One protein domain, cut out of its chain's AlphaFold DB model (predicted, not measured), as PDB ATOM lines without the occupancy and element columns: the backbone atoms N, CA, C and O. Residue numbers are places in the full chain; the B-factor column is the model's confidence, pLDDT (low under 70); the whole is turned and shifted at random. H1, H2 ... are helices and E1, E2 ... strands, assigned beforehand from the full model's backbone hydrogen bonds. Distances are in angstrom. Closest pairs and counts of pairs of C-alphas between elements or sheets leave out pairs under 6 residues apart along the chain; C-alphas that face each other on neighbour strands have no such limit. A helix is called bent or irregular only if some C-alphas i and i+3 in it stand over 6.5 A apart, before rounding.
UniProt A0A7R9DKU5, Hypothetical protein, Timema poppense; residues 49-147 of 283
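AT A GLANCE: This is residues 49 to 147 of the 283 residues of the protein "Hypothetical protein" of Timema poppense (UniProt A0A7R9DKU5). A long, bent hairpin of E3 and E4 reaches away from a small body, in which the short strand E2 pairs beside the last residues of E4 and H1 packs beside E2, in line with the sheet rather than over a face. H2 lies apart from H1, tiny H3 follows the body end of E4, and the hairpin's tip and the loop of residues 80 to 97 lie at opposite ends of the longest axis. The printed part has 99 residues, with three named helices and four named strands in the order E1 H1 E2 H2 E3 E4 H3; the class is mixed, helices and strands. The sheet's order is E2 E4 E3, mixed. The whole is compact, with a radius of gyration of the C-alphas of 13.7 A and spans of 42 by 28 by 24 A.

IN THESE COORDINATES: E1 is residues 57 to 59, from C-alpha 57 at (213.995, 150.815, 201.804). H1, residues 64 to 75, is 15.8 A long. E2 is residues 77 to 79. H2, residues 98 to 108, measures 15.2 A and begins at C-alpha 98 at (208.957, 141.660, 206.865). E3, residues 118 to 124, is 17.9 A long, and E4, residues 130 to 139, is 24.1 A long. H3, residues 144 to 147, ends at C-alpha 147 at (193.022, 136.722, 205.818).

HOW THE PARTS SIT: E1 pairs with no named strand, but residues 49 to 50 pair with its residues 57 to 58, antiparallel. The closest C-alphas of E1 and H1 are those of Phe 58 and Met 67, 6.1 A apart. H1 is on the sheet, at the sheet's level, with a height over the sheet of 0.9 A. The closest C-alphas of H1 and E2 are those of Leu 71 and Leu 77, 5.2 A apart. E2 and E4 are parallel at 42 degrees, with N 78 and O 137 within hydrogen-bond range at 2.8 A. H2 is not on the sheet. E3 and E4 are an antiparallel hairpin at 153 degrees, with N 120 and O 136 at 2.8 A and N 131 and O 123 at 3.0 A. E4 bends by 68 degrees at residue 133. The closest C-alphas of E4 and H3 are those of Leu 139 and Asp 146, 7.7 A apart. In H1 and H2 every O i to N i+4 pair is within hydrogen-bond range; H3 is too short for such a pair.

THE WHOLE: The C-alphas of Arg 90 and Lys 132, the two farthest apart, are 42.5 A apart. The printed part has no cut. The link from E2 to H2, 18 residues, is long. The mean pLDDT of the printed part is 83.4, with residues 88 to 94 and 124 to 132 under 70.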
ATOM      1  N   SER A  49     213.401 146.348 204.936       82.69
ATOM      2  CA  SER A  49     212.415 145.925 203.943       82.69
ATOM      3  C   SER A  49     212.201 147.047 202.948       82.69
ATOM      4  O   SER A  49     212.095 148.208 203.337       82.69
ATOM      5  N   CYS A  50     212.102 146.721 201.661       87.44
ATOM      6  CA  CYS A  50     211.677 147.711 200.676       87.44
ATOM      7  C   CYS A  50     210.153 147.771 200.526       87.44
ATOM      8  O   CYS A  50     209.441 146.817 200.848       87.44
ATOM      9  N   CYS A  51     209.671 148.919 200.048       90.62
ATOM     10  CA  CYS A  51     208.264 149.218 199.798       90.62
ATOM     11  C   CYS A  51     207.598 148.155 198.912       90.62
ATOM     12  O   CYS A  51     208.223 147.590 198.024       90.62
ATOM     13  N   LEU A  52     206.302 147.905 199.097       89.62
ATOM     14  CA  LEU A  52     205.543 146.937 198.300       89.62
ATOM     15  C   LEU A  52     205.541 147.230 196.790       89.62
ATOM     16  O   LEU A  52     205.393 146.301 196.000       89.62
ATOM     17  N   LEU A  53     205.688 148.501 196.402       90.31
ATOM     18  CA  LEU A  53     205.470 148.980 195.034       90.31
ATOM     19  C   LEU A  53     206.676 149.715 194.430       90.31
ATOM     20  O   LEU A  53     206.667 150.012 193.238       90.31
ATOM     21  N   CYS A  54     207.716 149.995 195.220       91.88
ATOM     22  CA  CYS A  54     208.933 150.650 194.746       91.88
ATOM     23  C   CYS A  54     210.197 150.129 195.458       91.88
ATOM     24  O   CYS A  54     210.165 149.198 196.275       91.88
ATOM     25  N   ASP A  55     211.341 150.725 195.124       90.94
ATOM     26  CA  ASP A  55     212.656 150.313 195.619       90.94
ATOM     27  C   ASP A  55     213.126 151.080 196.868       90.94
ATOM     28  O   ASP A  55     214.227 150.821 197.359       90.94
ATOM     29  N   GLU A  56     212.303 151.981 197.423       91.31
ATOM     30  CA  GLU A  56     212.601 152.635 198.705       91.31
ATOM     31  C   GLU A  56     212.680 151.604 199.837       91.31
ATOM     32  O   GLU A  56     211.868 150.679 199.907       91.31
ATOM     33  N   LYS A  57     213.672 151.753 200.720       90.31
ATOM     34  CA  LYS A  57     213.995 150.815 201.804       90.31
ATOM     35  C   LYS A  57     213.783 151.467 203.160       90.31
ATOM     36  O   LYS A  57     214.203 152.599 203.365       90.31
ATOM     37  N   PHE A  58     213.217 150.706 204.086       88.44
ATOM     38  CA  PHE A  58     212.882 151.153 205.431       88.44
ATOM     39  C   PHE A  58     213.372 150.144 206.456       88.44
ATOM     40  O   PHE A  58     213.239 148.931 206.265       88.44
ATOM     41  N   CYS A  59     213.906 150.640 207.566       86.81
ATOM     42  CA  CYS A  59     214.192 149.798 208.714       86.81
ATOM     43  C   CYS A  59     212.902 149.567 209.510       86.81
ATOM     44  O   CYS A  59     212.396 150.487 210.147       86.81
ATOM     45  N   LEU A  60     212.338 148.356 209.498       81.56
ATOM     46  CA  LEU A  60     211.030 148.107 210.130       81.56
ATOM     47  C   LEU A  60     211.040 148.262 211.663       81.56
ATOM     48  O   LEU A  60     209.983 148.412 212.272       81.56
ATOM     49  N   THR A  61     212.213 148.230 212.301       79.19
ATOM     50  CA  THR A  61     212.353 148.407 213.756       79.19
ATOM     51  C   THR A  61     212.149 149.862 214.179       79.19
ATOM     52  O   THR A  61     211.530 150.109 215.215       79.19
ATOM     53  N   THR A  62     212.620 150.818 213.374       82.75
ATOM     54  CA  THR A  62     212.642 152.254 213.706       82.75
ATOM     55  C   THR A  62     211.772 153.114 212.790       82.75
ATOM     56  O   THR A  62     211.199 154.095 213.248       82.75
ATOM     57  N   GLN A  63     211.619 152.732 211.523       86.50
ATOM     58  CA  GLN A  63     210.986 153.514 210.452       86.50
ATOM     59  C   GLN A  63     209.681 152.886 209.941       86.50
ATOM     60  O   GLN A  63     209.262 153.112 208.806       86.50
ATOM     61  N   HIS A  64     209.012 152.075 210.759       85.88
ATOM     62  CA  HIS A  64     207.744 151.452 210.375       85.88
ATOM     63  C   HIS A  64     206.664 152.485 210.007       85.88
ATOM     64  O   HIS A  64     205.980 152.331 208.996       85.88
ATOM     65  N   GLU A  65     206.524 153.553 210.797       88.56
ATOM     66  CA  GLU A  65     205.550 154.620 210.521       88.56
ATOM     67  C   GLU A  65     205.887 155.376 209.232       88.56
ATOM     68  O   GLU A  65     204.991 155.676 208.446       88.56
ATOM     69  N   GLU A  66     207.176 155.623 208.974       91.00
ATOM     70  CA  GLU A  66     207.654 156.263 207.743       91.00
ATOM     71  C   GLU A  66     207.325 155.414 206.509       91.00
ATOM     72  O   GLU A  66     206.889 155.949 205.492       91.00
ATOM     73  N   MET A  67     207.452 154.089 206.614       90.19
ATOM     74  CA  MET A  67     207.074 153.155 205.552       90.19
ATOM     75  C   MET A  67     205.567 153.193 205.265       90.19
ATOM     76  O   MET A  67     205.164 153.282 204.105       90.19
ATOM     77  N   LEU A  68     204.722 153.175 206.304       90.69
ATOM     78  CA  LEU A  68     203.268 153.282 206.128       90.69
ATOM     79  C   LEU A  68     202.865 154.636 205.531       90.69
ATOM     80  O   LEU A  68     202.003 154.694 204.654       90.69
ATOM     81  N   LEU A  69     203.514 155.717 205.966       91.12
ATOM     82  CA  LEU A  69     203.301 157.055 205.423       91.12
ATOM     83  C   LEU A  69     203.739 157.143 203.954       91.12
ATOM     84  O   LEU A  69     203.050 157.761 203.144       91.12
ATOM     85  N   HIS A  70     204.850 156.502 203.594       93.00
ATOM     86  CA  HIS A  70     205.307 156.385 202.213       93.00
ATOM     87  C   HIS A  70     204.276 155.651 201.340       93.00
ATOM     88  O   HIS A  70     203.906 156.160 200.281       93.00
ATOM     89  N   LEU A  71     203.751 154.505 201.796       91.50
ATOM     90  CA  LEU A  71     202.694 153.773 201.085       91.50
ATOM     91  C   LEU A  71     201.444 154.636 200.877       91.50
ATOM     92  O   LEU A  71     200.883 154.656 199.779       91.50
ATOM     93  N   PHE A  72     201.044 155.385 201.902       90.44
ATOM     94  CA  PHE A  72     199.886 156.266 201.835       90.44
ATOM     95  C   PHE A  72     200.097 157.432 200.858       90.44
ATOM     96  O   PHE A  72     199.260 157.657 199.988       90.44
ATOM     97  N   ASN A  73     201.222 158.145 200.952       89.06
ATOM     98  CA  ASN A  73     201.458 159.368 200.181       89.06
ATOM     99  C   ASN A  73     201.891 159.110 198.736       89.06
ATOM    100  O   ASN A  73     201.431 159.798 197.832       89.06
ATOM    101  N   GLN A  74     202.804 158.161 198.508       89.69
ATOM    102  CA  GLN A  74     203.377 157.936 197.176       89.69
ATOM    103  C   GLN A  74     202.581 156.924 196.353       89.69
ATOM    104  O   GLN A  74     202.588 156.976 195.123       89.69
ATOM    105  N   HIS A  75     201.909 155.986 197.023       90.25
ATOM    106  CA  HIS A  75     201.246 154.865 196.362       90.25
ATOM    107  C   HIS A  75     199.738 154.793 196.610       90.25
ATOM    108  O   HIS A  75     199.081 153.917 196.044       90.25
ATOM    109  N   HIS A  76     199.187 155.687 197.440       90.31
ATOM    110  CA  HIS A  76     197.783 155.679 197.865       90.31
ATOM    111  C   HIS A  76     197.335 154.302 198.379       90.31
ATOM    112  O   HIS A  76     196.183 153.903 198.206       90.31
ATOM    113  N   LEU A  77     198.258 153.553 198.991       90.88
ATOM    114  CA  LEU A  77     198.031 152.213 199.517       90.88
ATOM    115  C   LEU A  77     197.975 152.268 201.043       90.88
ATOM    116  O   LEU A  77     198.870 152.801 201.696       90.88
ATOM    117  N   VAL A  78     196.940 151.662 201.611       91.69
ATOM    118  CA  VAL A  78     196.733 151.540 203.053       91.69
ATOM    119  C   VAL A  78     196.667 150.064 203.415       91.69
ATOM    120  O   VAL A  78     195.913 149.304 202.812       91.69
ATOM    121  N   ILE A  79     197.440 149.658 204.421       92.19
ATOM    122  CA  ILE A  79     197.328 148.329 205.028       92.19
ATOM    123  C   ILE A  79     196.363 148.444 206.210       92.19
ATOM    124  O   ILE A  79     196.607 149.211 207.142       92.19
ATOM    125  N   GLY A  80     195.261 147.702 206.166       90.00
ATOM    126  CA  GLY A  80     194.271 147.653 207.237       90.00
ATOM    127  C   GLY A  80     194.785 146.888 208.454       90.00
ATOM    128  O   GLY A  80     195.527 145.910 208.313       90.00
ATOM    129  N   ASP A  81     194.381 147.342 209.641       88.31
ATOM    130  CA  ASP A  81     194.601 146.676 210.931       88.31
ATOM    131  C   ASP A  81     196.020 146.126 211.115       88.31
ATOM    132  O   ASP A  81     196.226 144.967 211.478       88.31
ATOM    133  N   VAL A  82     197.018 146.974 210.853       87.38
ATOM    134  CA  VAL A  82     198.447 146.633 210.958       87.38
ATOM    135  C   VAL A  82     198.785 145.976 212.300       87.38
ATOM    136  O   VAL A  82     199.536 145.006 212.350       87.38
ATOM    137  N   ASN A  83     198.148 146.436 213.377       83.31
ATOM    138  CA  ASN A  83     198.350 145.939 214.739       83.31
ATOM    139  C   ASN A  83     197.907 144.477 214.941       83.31
ATOM    140  O   ASN A  83     198.279 143.860 215.937       83.31
ATOM    141  N   LEU A  84     197.084 143.933 214.037       85.94
ATOM    142  CA  LEU A  84     196.595 142.551 214.086       85.94
ATOM    143  C   LEU A  84     197.445 141.591 213.245       85.94
ATOM    144  O   LEU A  84     197.251 140.370 213.312       85.94
ATOM    145  N   ILE A  85     198.393 142.113 212.462       87.00
ATOM    146  CA  ILE A  85     199.320 141.290 211.691       87.00
ATOM    147  C   ILE A  85     200.367 140.745 212.658       87.00
ATOM    148  O   ILE A  85     201.158 141.485 213.240       87.00
ATOM    149  N   ALA A  86     200.361 139.429 212.862       83.06
ATOM    150  CA  ALA A  86     201.255 138.803 213.821       83.06
ATOM    151  C   ALA A  86     202.720 138.949 213.399       83.06
ATOM    152  O   ALA A  86     203.183 138.305 212.460       83.06
ATOM    153  N   SER A  87     203.454 139.754 214.162       79.94
ATOM    154  CA  SER A  87     204.908 139.806 214.114       79.94
ATOM    155  C   SER A  87     205.512 138.825 215.115       79.94
ATOM    156  O   SER A  87     205.039 138.690 216.246       79.94
ATOM    157  N   MET A  88     206.575 138.146 214.689       62.34
ATOM    158  CA  MET A  88     207.385 137.273 215.546       62.34
ATOM    159  C   MET A  88     208.340 138.084 216.434       62.34
ATOM    160  O   MET A  88     208.948 137.535 217.346       62.34
ATOM    161  N   LYS A  89     208.484 139.395 216.184       66.62
ATOM    162  CA  LYS A  89     209.480 140.227 216.864       66.62
ATOM    163  C   LYS A  89     209.047 140.648 218.262       66.62
ATOM    164  O   LYS A  89     207.922 141.095 218.488       66.62
ATOM    165  N   ARG A  90     210.021 140.600 219.175       56.12
ATOM    166  CA  ARG A  90     209.899 140.960 220.596       56.12
ATOM    167  C   ARG A  90     209.738 142.458 220.865       56.12
ATOM    168  O   ARG A  90     208.943 142.835 221.717       56.12
ATOM    169  N   TYR A  91     210.462 143.319 220.145       55.12
ATOM    170  CA  TYR A  91     210.600 144.733 220.533       55.12
ATOM    171  C   TYR A  91     209.538 145.683 219.956       55.12
ATOM    172  O   TYR A  91     209.323 146.751 220.524       55.12
ATOM    173  N   ASN A  92     208.850 145.312 218.868       61.34
ATOM    174  CA  ASN A  92     207.771 146.127 218.301       61.34
ATOM    175  C   ASN A  92     206.621 145.262 217.742       61.34
ATOM    176  O   ASN A  92     206.590 144.968 216.543       61.34
ATOM    177  N   PRO A  93     205.657 144.861 218.592       60.00
ATOM    178  CA  PRO A  93     204.525 144.038 218.174       60.00
ATOM    179  C   PRO A  93     203.504 144.784 217.299       60.00
ATOM    180  O   PRO A  93     202.602 144.133 216.785       60.00
ATOM    181  N   LEU A  94     203.624 146.111 217.136       62.91
ATOM    182  CA  LEU A  94     202.745 146.921 216.278       62.91
ATOM    183  C   LEU A  94     203.332 147.170 214.876       62.91
ATOM    184  O   LEU A  94     202.734 147.892 214.083       62.91
ATOM    185  N   SER A  95     204.503 146.606 214.567       71.38
ATOM    186  CA  SER A  95     205.115 146.725 213.240       71.38
ATOM    187  C   SER A  95     204.616 145.636 212.286       71.38
ATOM    188  O   SER A  95     204.508 144.469 212.675       71.38
ATOM    189  N   VAL A  96     204.356 145.996 211.021       77.88
ATOM    190  CA  VAL A  96     204.124 145.008 209.954       77.88
ATOM    191  C   VAL A  96     205.371 144.118 209.826       77.88
ATOM    192  O   VAL A  96     206.477 144.645 209.673       77.88
ATOM    193  N   PRO A  97     205.236 142.782 209.854       82.31
ATOM    194  CA  PRO A  97     206.376 141.885 209.727       82.31
ATOM    195  C   PRO A  97     206.922 141.848 208.290       82.31
ATOM    196  O   PRO A  97     206.173 141.916 207.312       82.31
ATOM    197  N   SER A  98     208.243 141.696 208.155       83.56
ATOM    198  CA  SER A  98     208.957 141.660 206.865       83.56
ATOM    199  C   SER A  98     208.409 140.603 205.909       83.56
ATOM    200  O   SER A  98     208.289 140.835 204.710       83.56
ATOM    201  N   ASN A  99     208.035 139.445 206.443       85.25
ATOM    202  CA  ASN A  99     207.547 138.313 205.674       85.25
ATOM    203  C   ASN A  99     206.163 138.567 205.044       85.25
ATOM    204  O   ASN A  99     205.913 138.117 203.925       85.25
ATOM    205  N   TYR A 100     205.304 139.342 205.710       90.00
ATOM    206  CA  TYR A 100     204.044 139.833 205.157       90.00
ATOM    207  C   TYR A 100     204.312 140.795 203.996       90.00
ATOM    208  O   TYR A 100     203.727 140.651 202.922       90.00
ATOM    209  N   LEU A 101     205.250 141.734 204.179       89.44
ATOM    210  CA  LEU A 101     205.623 142.683 203.129       89.44
ATOM    211  C   LEU A 101     206.253 141.980 201.922       89.44
ATOM    212  O   LEU A 101     205.902 142.270 200.783       89.44
ATOM    213  N   ALA A 102     207.148 141.021 202.153       88.25
ATOM    214  CA  ALA A 102     207.799 140.258 201.097       88.25
ATOM    215  C   ALA A 102     206.787 139.461 200.260       88.25
ATOM    216  O   ALA A 102     206.874 139.463 199.030       88.25
ATOM    217  N   TYR A 103     205.806 138.827 200.913       90.94
ATOM    218  CA  TYR A 103     204.726 138.121 200.227       90.94
ATOM    219  C   TYR A 103     203.958 139.063 199.296       90.94
ATOM    220  O   TYR A 103     203.865 138.817 198.090       90.94
ATOM    221  N   TRP A 104     203.465 140.178 199.837       91.56
ATOM    222  CA  TRP A 104     202.665 141.125 199.071       91.56
ATOM    223  C   TRP A 104     203.464 141.836 197.982       91.56
ATOM    224  O   TRP A 104     202.939 142.018 196.891       91.56
ATOM    225  N   ARG A 105     204.748 142.139 198.198       90.50
ATOM    226  CA  ARG A 105     205.622 142.699 197.154       90.50
ATOM    227  C   ARG A 105     205.663 141.795 195.921       90.50
ATOM    228  O   ARG A 105     205.517 142.271 194.801       90.50
ATOM    229  N   ILE A 106     205.832 140.485 196.116       90.00
ATOM    230  CA  ILE A 106     205.876 139.515 195.009       90.00
ATOM    231  C   ILE A 106     204.512 139.424 194.315       90.00
ATOM    232  O   ILE A 106     204.444 139.386 193.087       90.00
ATOM    233  N   ARG A 107     203.417 139.398 195.083       90.12
ATOM    234  CA  ARG A 107     202.060 139.278 194.529       90.12
ATOM    235  C   ARG A 107     201.649 140.526 193.741       90.12
ATOM    236  O   ARG A 107     201.196 140.391 192.604       90.12
ATOM    237  N   LEU A 108     201.892 141.717 194.285       89.38
ATOM    238  CA  LEU A 108     201.564 143.004 193.658       89.38
ATOM    239  C   LEU A 108     202.480 143.354 192.477       89.38
ATOM    240  O   LEU A 108     202.077 144.117 191.607       89.38
ATOM    241  N   ALA A 109     203.672 142.760 192.378       87.31
ATOM    242  CA  ALA A 109     204.511 142.906 191.187       87.31
ATOM    243  C   ALA A 109     203.888 142.265 189.930       87.31
ATOM    244  O   ALA A 109     204.255 142.618 188.812       87.31
ATOM    245  N   SER A 110     202.970 141.305 190.106       81.25
ATOM    246  CA  SER A 110     202.422 140.497 189.009       81.25
ATOM    247  C   SER A 110     201.036 140.922 188.513       81.25
ATOM    248  O   SER A 110     200.698 140.602 187.378       81.25
ATOM    249  N   ASN A 111     200.241 141.642 189.316       84.19
ATOM    250  CA  ASN A 111     198.874 142.054 188.962       84.19
ATOM    251  C   ASN A 111     198.566 143.461 189.517       84.19
ATOM    252  O   ASN A 111     199.207 143.881 190.483       84.19
ATOM    253  N   PRO A 112     197.601 144.200 188.935       85.62
ATOM    254  CA  PRO A 112     197.230 145.525 189.423       85.62
ATOM    255  C   PRO A 112     196.607 145.484 190.829       85.62
ATOM    256  O   PRO A 112     195.977 144.508 191.232       85.62
ATOM    257  N   LEU A 113     196.724 146.600 191.559       85.31
ATOM    258  CA  LEU A 113     196.191 146.745 192.922       85.31
ATOM    259  C   LEU A 113     194.682 146.482 193.018       85.31
ATOM    260  O   LEU A 113     194.211 146.018 194.050       85.31
ATOM    261  N   THR A 114     193.923 146.761 191.956       85.25
ATOM    262  CA  THR A 114     192.460 146.602 191.909       85.25
ATOM    263  C   THR A 114     191.983 145.170 192.119       85.25
ATOM    264  O   THR A 114     190.834 144.972 192.497       85.25
ATOM    265  N   ASP A 115     192.848 144.188 191.875       85.69
ATOM    266  CA  ASP A 115     192.482 142.773 191.953       85.69
ATOM    267  C   ASP A 115     192.576 142.240 193.391       85.69
ATOM    268  O   ASP A 115     191.946 141.238 193.730       85.69
ATOM    269  N   PHE A 116     193.344 142.924 194.244       86.81
ATOM    270  CA  PHE A 116     193.613 142.510 195.623       86.81
ATOM    271  C   PHE A 116     193.123 143.517 196.667       86.81
ATOM    272  O   PHE A 116     192.827 143.134 197.796       86.81
ATOM    273  N   CYS A 117     193.039 144.796 196.310       88.56
ATOM    274  CA  CYS A 117     192.708 145.870 197.233       88.56
ATOM    275  C   CYS A 117     191.306 146.423 196.971       88.56
ATOM    276  O   CYS A 117     190.911 146.682 195.832       88.56
ATOM    277  N   SER A 118     190.589 146.723 198.052       87.69
ATOM    278  CA  SER A 118     189.345 147.490 197.980       87.69
ATOM    279  C   SER A 118     189.659 148.937 197.604       87.69
ATOM    280  O   SER A 118     190.541 149.552 198.200       87.69
ATOM    281  N   THR A 119     188.949 149.496 196.624       88.38
ATOM    282  CA  THR A 119     189.138 150.901 196.230       88.38
ATOM    283  C   THR A 119     188.252 151.812 197.077       88.38
ATOM    284  O   THR A 119     187.038 151.634 197.125       88.38
ATOM    285  N   VAL A 120     188.862 152.806 197.709       86.31
ATOM    286  CA  VAL A 120     188.204 153.876 198.462       86.31
ATOM    287  C   VAL A 120     188.400 155.178 197.694       86.31
ATOM    288  O   VAL A 120     189.507 155.475 197.255       86.31
ATOM    289  N   LEU A 121     187.331 155.949 197.502       84.38
ATOM    290  CA  LEU A 121     187.408 157.273 196.885       84.38
ATOM    291  C   LEU A 121     187.514 158.333 197.978       84.38
ATOM    292  O   LEU A 121     186.724 158.324 198.922       84.38
ATOM    293  N   MET A 122     188.484 159.232 197.847       76.06
ATOM    294  CA  MET A 122     188.661 160.372 198.739       76.06
ATOM    295  C   MET A 122     188.595 161.684 197.956       76.06
ATOM    296  O   MET A 122     189.168 161.807 196.877       76.06
ATOM    297  N   ASP A 123     187.916 162.676 198.532       73.69
ATOM    298  CA  ASP A 123     187.744 164.012 197.936       73.69
ATOM    299  C   ASP A 123     188.908 164.979 198.232       73.69
ATOM    300  O   ASP A 123     188.888 166.159 197.854       73.69
ATOM    301  N   THR A 124     189.932 164.490 198.927       67.00
ATOM    302  CA  THR A 124     191.057 165.286 199.409       67.00
ATOM    303  C   THR A 124     192.349 164.531 199.163       67.00
ATOM    304  O   THR A 124     192.460 163.364 199.539       67.00
ATOM    305  N   LYS A 125     193.329 165.227 198.582       68.31
ATOM    306  CA  LYS A 125     194.676 164.701 198.388       68.31
ATOM    307  C   LYS A 125     195.441 164.583 199.701       68.31
ATOM    308  O   LYS A 125     195.160 165.353 200.625       68.31
ATOM    309  N   PRO A 126     196.480 163.732 199.765       63.34
ATOM    310  CA  PRO A 126     197.400 163.702 200.902       63.34
ATOM    311  C   PRO A 126     198.026 165.078 201.203       63.34
ATOM    312  O   PRO A 126     198.329 165.385 202.349       63.34
ATOM    313  N   ASP A 127     198.155 165.930 200.180       63.66
ATOM    314  CA  ASP A 127     198.680 167.304 200.244       63.66
ATOM    315  C   ASP A 127     197.638 168.354 200.714       63.66
ATOM    316  O   ASP A 127     197.867 169.559 200.669       63.66
ATOM    317  N   GLY A 128     196.435 167.929 201.120       64.25
ATOM    318  CA  GLY A 128     195.368 168.818 201.603       64.25
ATOM    319  C   GLY A 128     194.636 169.607 200.510       64.25
ATOM    320  O   GLY A 128     193.713 170.367 200.802       64.25
ATOM    321  N   THR A 129     194.999 169.416 199.241       67.88
ATOM    322  CA  THR A 129     194.281 169.980 198.094       67.88
ATOM    323  C   THR A 129     193.009 169.181 197.800       67.88
ATOM    324  O   THR A 129     193.027 167.953 197.738       67.88
ATOM    325  N   SER A 130     191.877 169.863 197.608       59.59
ATOM    326  CA  SER A 130     190.616 169.204 197.249       59.59
ATOM    327  C   SER A 130     190.700 168.644 195.831       59.59
ATOM    328  O   SER A 130     190.831 169.395 194.862       59.59
ATOM    329  N   SER A 131     190.611 167.325 195.705       65.12
ATOM    330  CA  SER A 131     190.581 166.615 194.432       65.12
ATOM    331  C   SER A 131     189.455 165.613 194.490       65.12
ATOM    332  O   SER A 131     189.469 164.728 195.332       65.12
ATOM    333  N   LYS A 132     188.482 165.751 193.594       64.06
ATOM    334  CA  LYS A 132     187.359 164.817 193.540       64.06
ATOM    335  C   LYS A 132     187.850 163.436 193.106       64.06
ATOM    336  O   LYS A 132     188.631 163.349 192.156       64.06
ATOM    337  N   ASP A 133     187.353 162.400 193.774       70.06
ATOM    338  CA  ASP A 133     187.503 160.990 193.396       70.06
ATOM    339  C   ASP A 133     188.950 160.462 193.318       70.06
ATOM    340  O   ASP A 133     189.286 159.662 192.435       70.06
ATOM    341  N   GLU A 134     189.831 160.870 194.234       79.69
ATOM    342  CA  GLU A 134     191.153 160.251 194.314       79.69
ATOM    343  C   GLU A 134     191.051 158.818 194.846       79.69
ATOM    344  O   GLU A 134     190.407 158.543 195.859       79.69
ATOM    345  N   LYS A 135     191.671 157.879 194.126       86.00
ATOM    346  CA  LYS A 135     191.590 156.449 194.426       86.00
ATOM    347  C   LYS A 135     192.669 156.054 195.424       86.00
ATOM    348  O   LYS A 135     193.855 156.126 195.105       86.00
ATOM    349  N   PHE A 136     192.225 155.560 196.570       88.69
ATOM    350  CA  PHE A 136     193.028 154.862 197.561       88.69
ATOM    351  C   PHE A 136     192.737 153.366 197.510       88.69
ATOM    352  O   PHE A 136     191.612 152.941 197.250       88.69
ATOM    353  N   TYR A 137     193.757 152.561 197.768       92.00
ATOM    354  CA  TYR A 137     193.687 151.109 197.772       92.00
ATOM    355  C   TYR A 137     193.866 150.610 199.202       92.00
ATOM    356  O   TYR A 137     194.853 150.932 199.857       92.00
ATOM    357  N   LEU A 138     192.917 149.817 199.690       92.19
ATOM    358  CA  LEU A 138     192.953 149.215 201.017       92.19
ATOM    359  C   LEU A 138     193.253 147.718 200.906       92.19
ATOM    360  O   LEU A 138     192.449 146.959 200.359       92.19
ATOM    361  N   LEU A 139     194.389 147.309 201.466       92.75
ATOM    362  CA  LEU A 139     194.788 145.917 201.636       92.75
ATOM    363  C   LEU A 139     194.402 145.446 203.044       92.75
ATOM    364  O   LEU A 139     195.000 145.883 204.029       92.75
ATOM    365  N   ALA A 140     193.392 144.585 203.144       90.50
ATOM    366  CA  ALA A 140     192.822 144.147 204.416       90.50
ATOM    367  C   ALA A 140     192.321 142.695 204.362       90.50
ATOM    368  O   ALA A 140     192.187 142.101 203.290       90.50
ATOM    369  N   ASP A 141     191.966 142.169 205.532       89.12
ATOM    370  CA  ASP A 141     191.480 140.803 205.763       89.12
ATOM    371  C   ASP A 141     190.124 140.483 205.106       89.12
ATOM    372  O   ASP A 141     189.712 139.324 205.049       89.12
ATOM    373  N   ILE A 142     189.443 141.485 204.545       88.06
ATOM    374  CA  ILE A 142     188.286 141.266 203.675       88.06
ATOM    375  C   ILE A 142     188.650 140.424 202.444       88.06
ATOM    376  O   ILE A 142     187.805 139.698 201.918       88.06
ATOM    377  N   LEU A 143     189.914 140.479 202.003       88.88
ATOM    378  CA  LEU A 143     190.433 139.588 200.979       88.88
ATOM    379  C   LEU A 143     190.745 138.212 201.599       88.88
ATOM    380  O   LEU A 143     191.587 138.124 202.496       88.88
ATOM    381  N   PRO A 144     190.171 137.106 201.084       90.75
ATOM    382  CA  PRO A 144     190.418 135.771 201.632       90.75
ATOM    383  C   PRO A 144     191.897 135.368 201.645       90.75
ATOM    384  O   PRO A 144     192.328 134.674 202.559       90.75
ATOM    385  N   GLU A 145     192.671 135.801 200.646       92.31
ATOM    386  CA  GLU A 145     194.115 135.553 200.578       92.31
ATOM    387  C   GLU A 145     194.870 136.271 201.706       92.31
ATOM    388  O   GLU A 145     195.697 135.649 202.372       92.31
ATOM    389  N   ASP A 146     194.542 137.542 201.965       92.31
ATOM    390  CA  ASP A 146     195.159 138.314 203.048       92.31
ATOM    391  C   ASP A 146     194.776 137.753 204.420       92.31
ATOM    392  O   ASP A 146     195.631 137.573 205.288       92.31
ATOM    393  N   ARG A 147     193.502 137.379 204.598       93.38
ATOM    394  CA  ARG A 147     193.022 136.722 205.818       93.38
ATOM    395  C   ARG A 147     193.801 135.445 206.116       93.38
ATOM    396  O   ARG A 147     194.304 135.285 207.224       93.38
TER     397      ARG A 147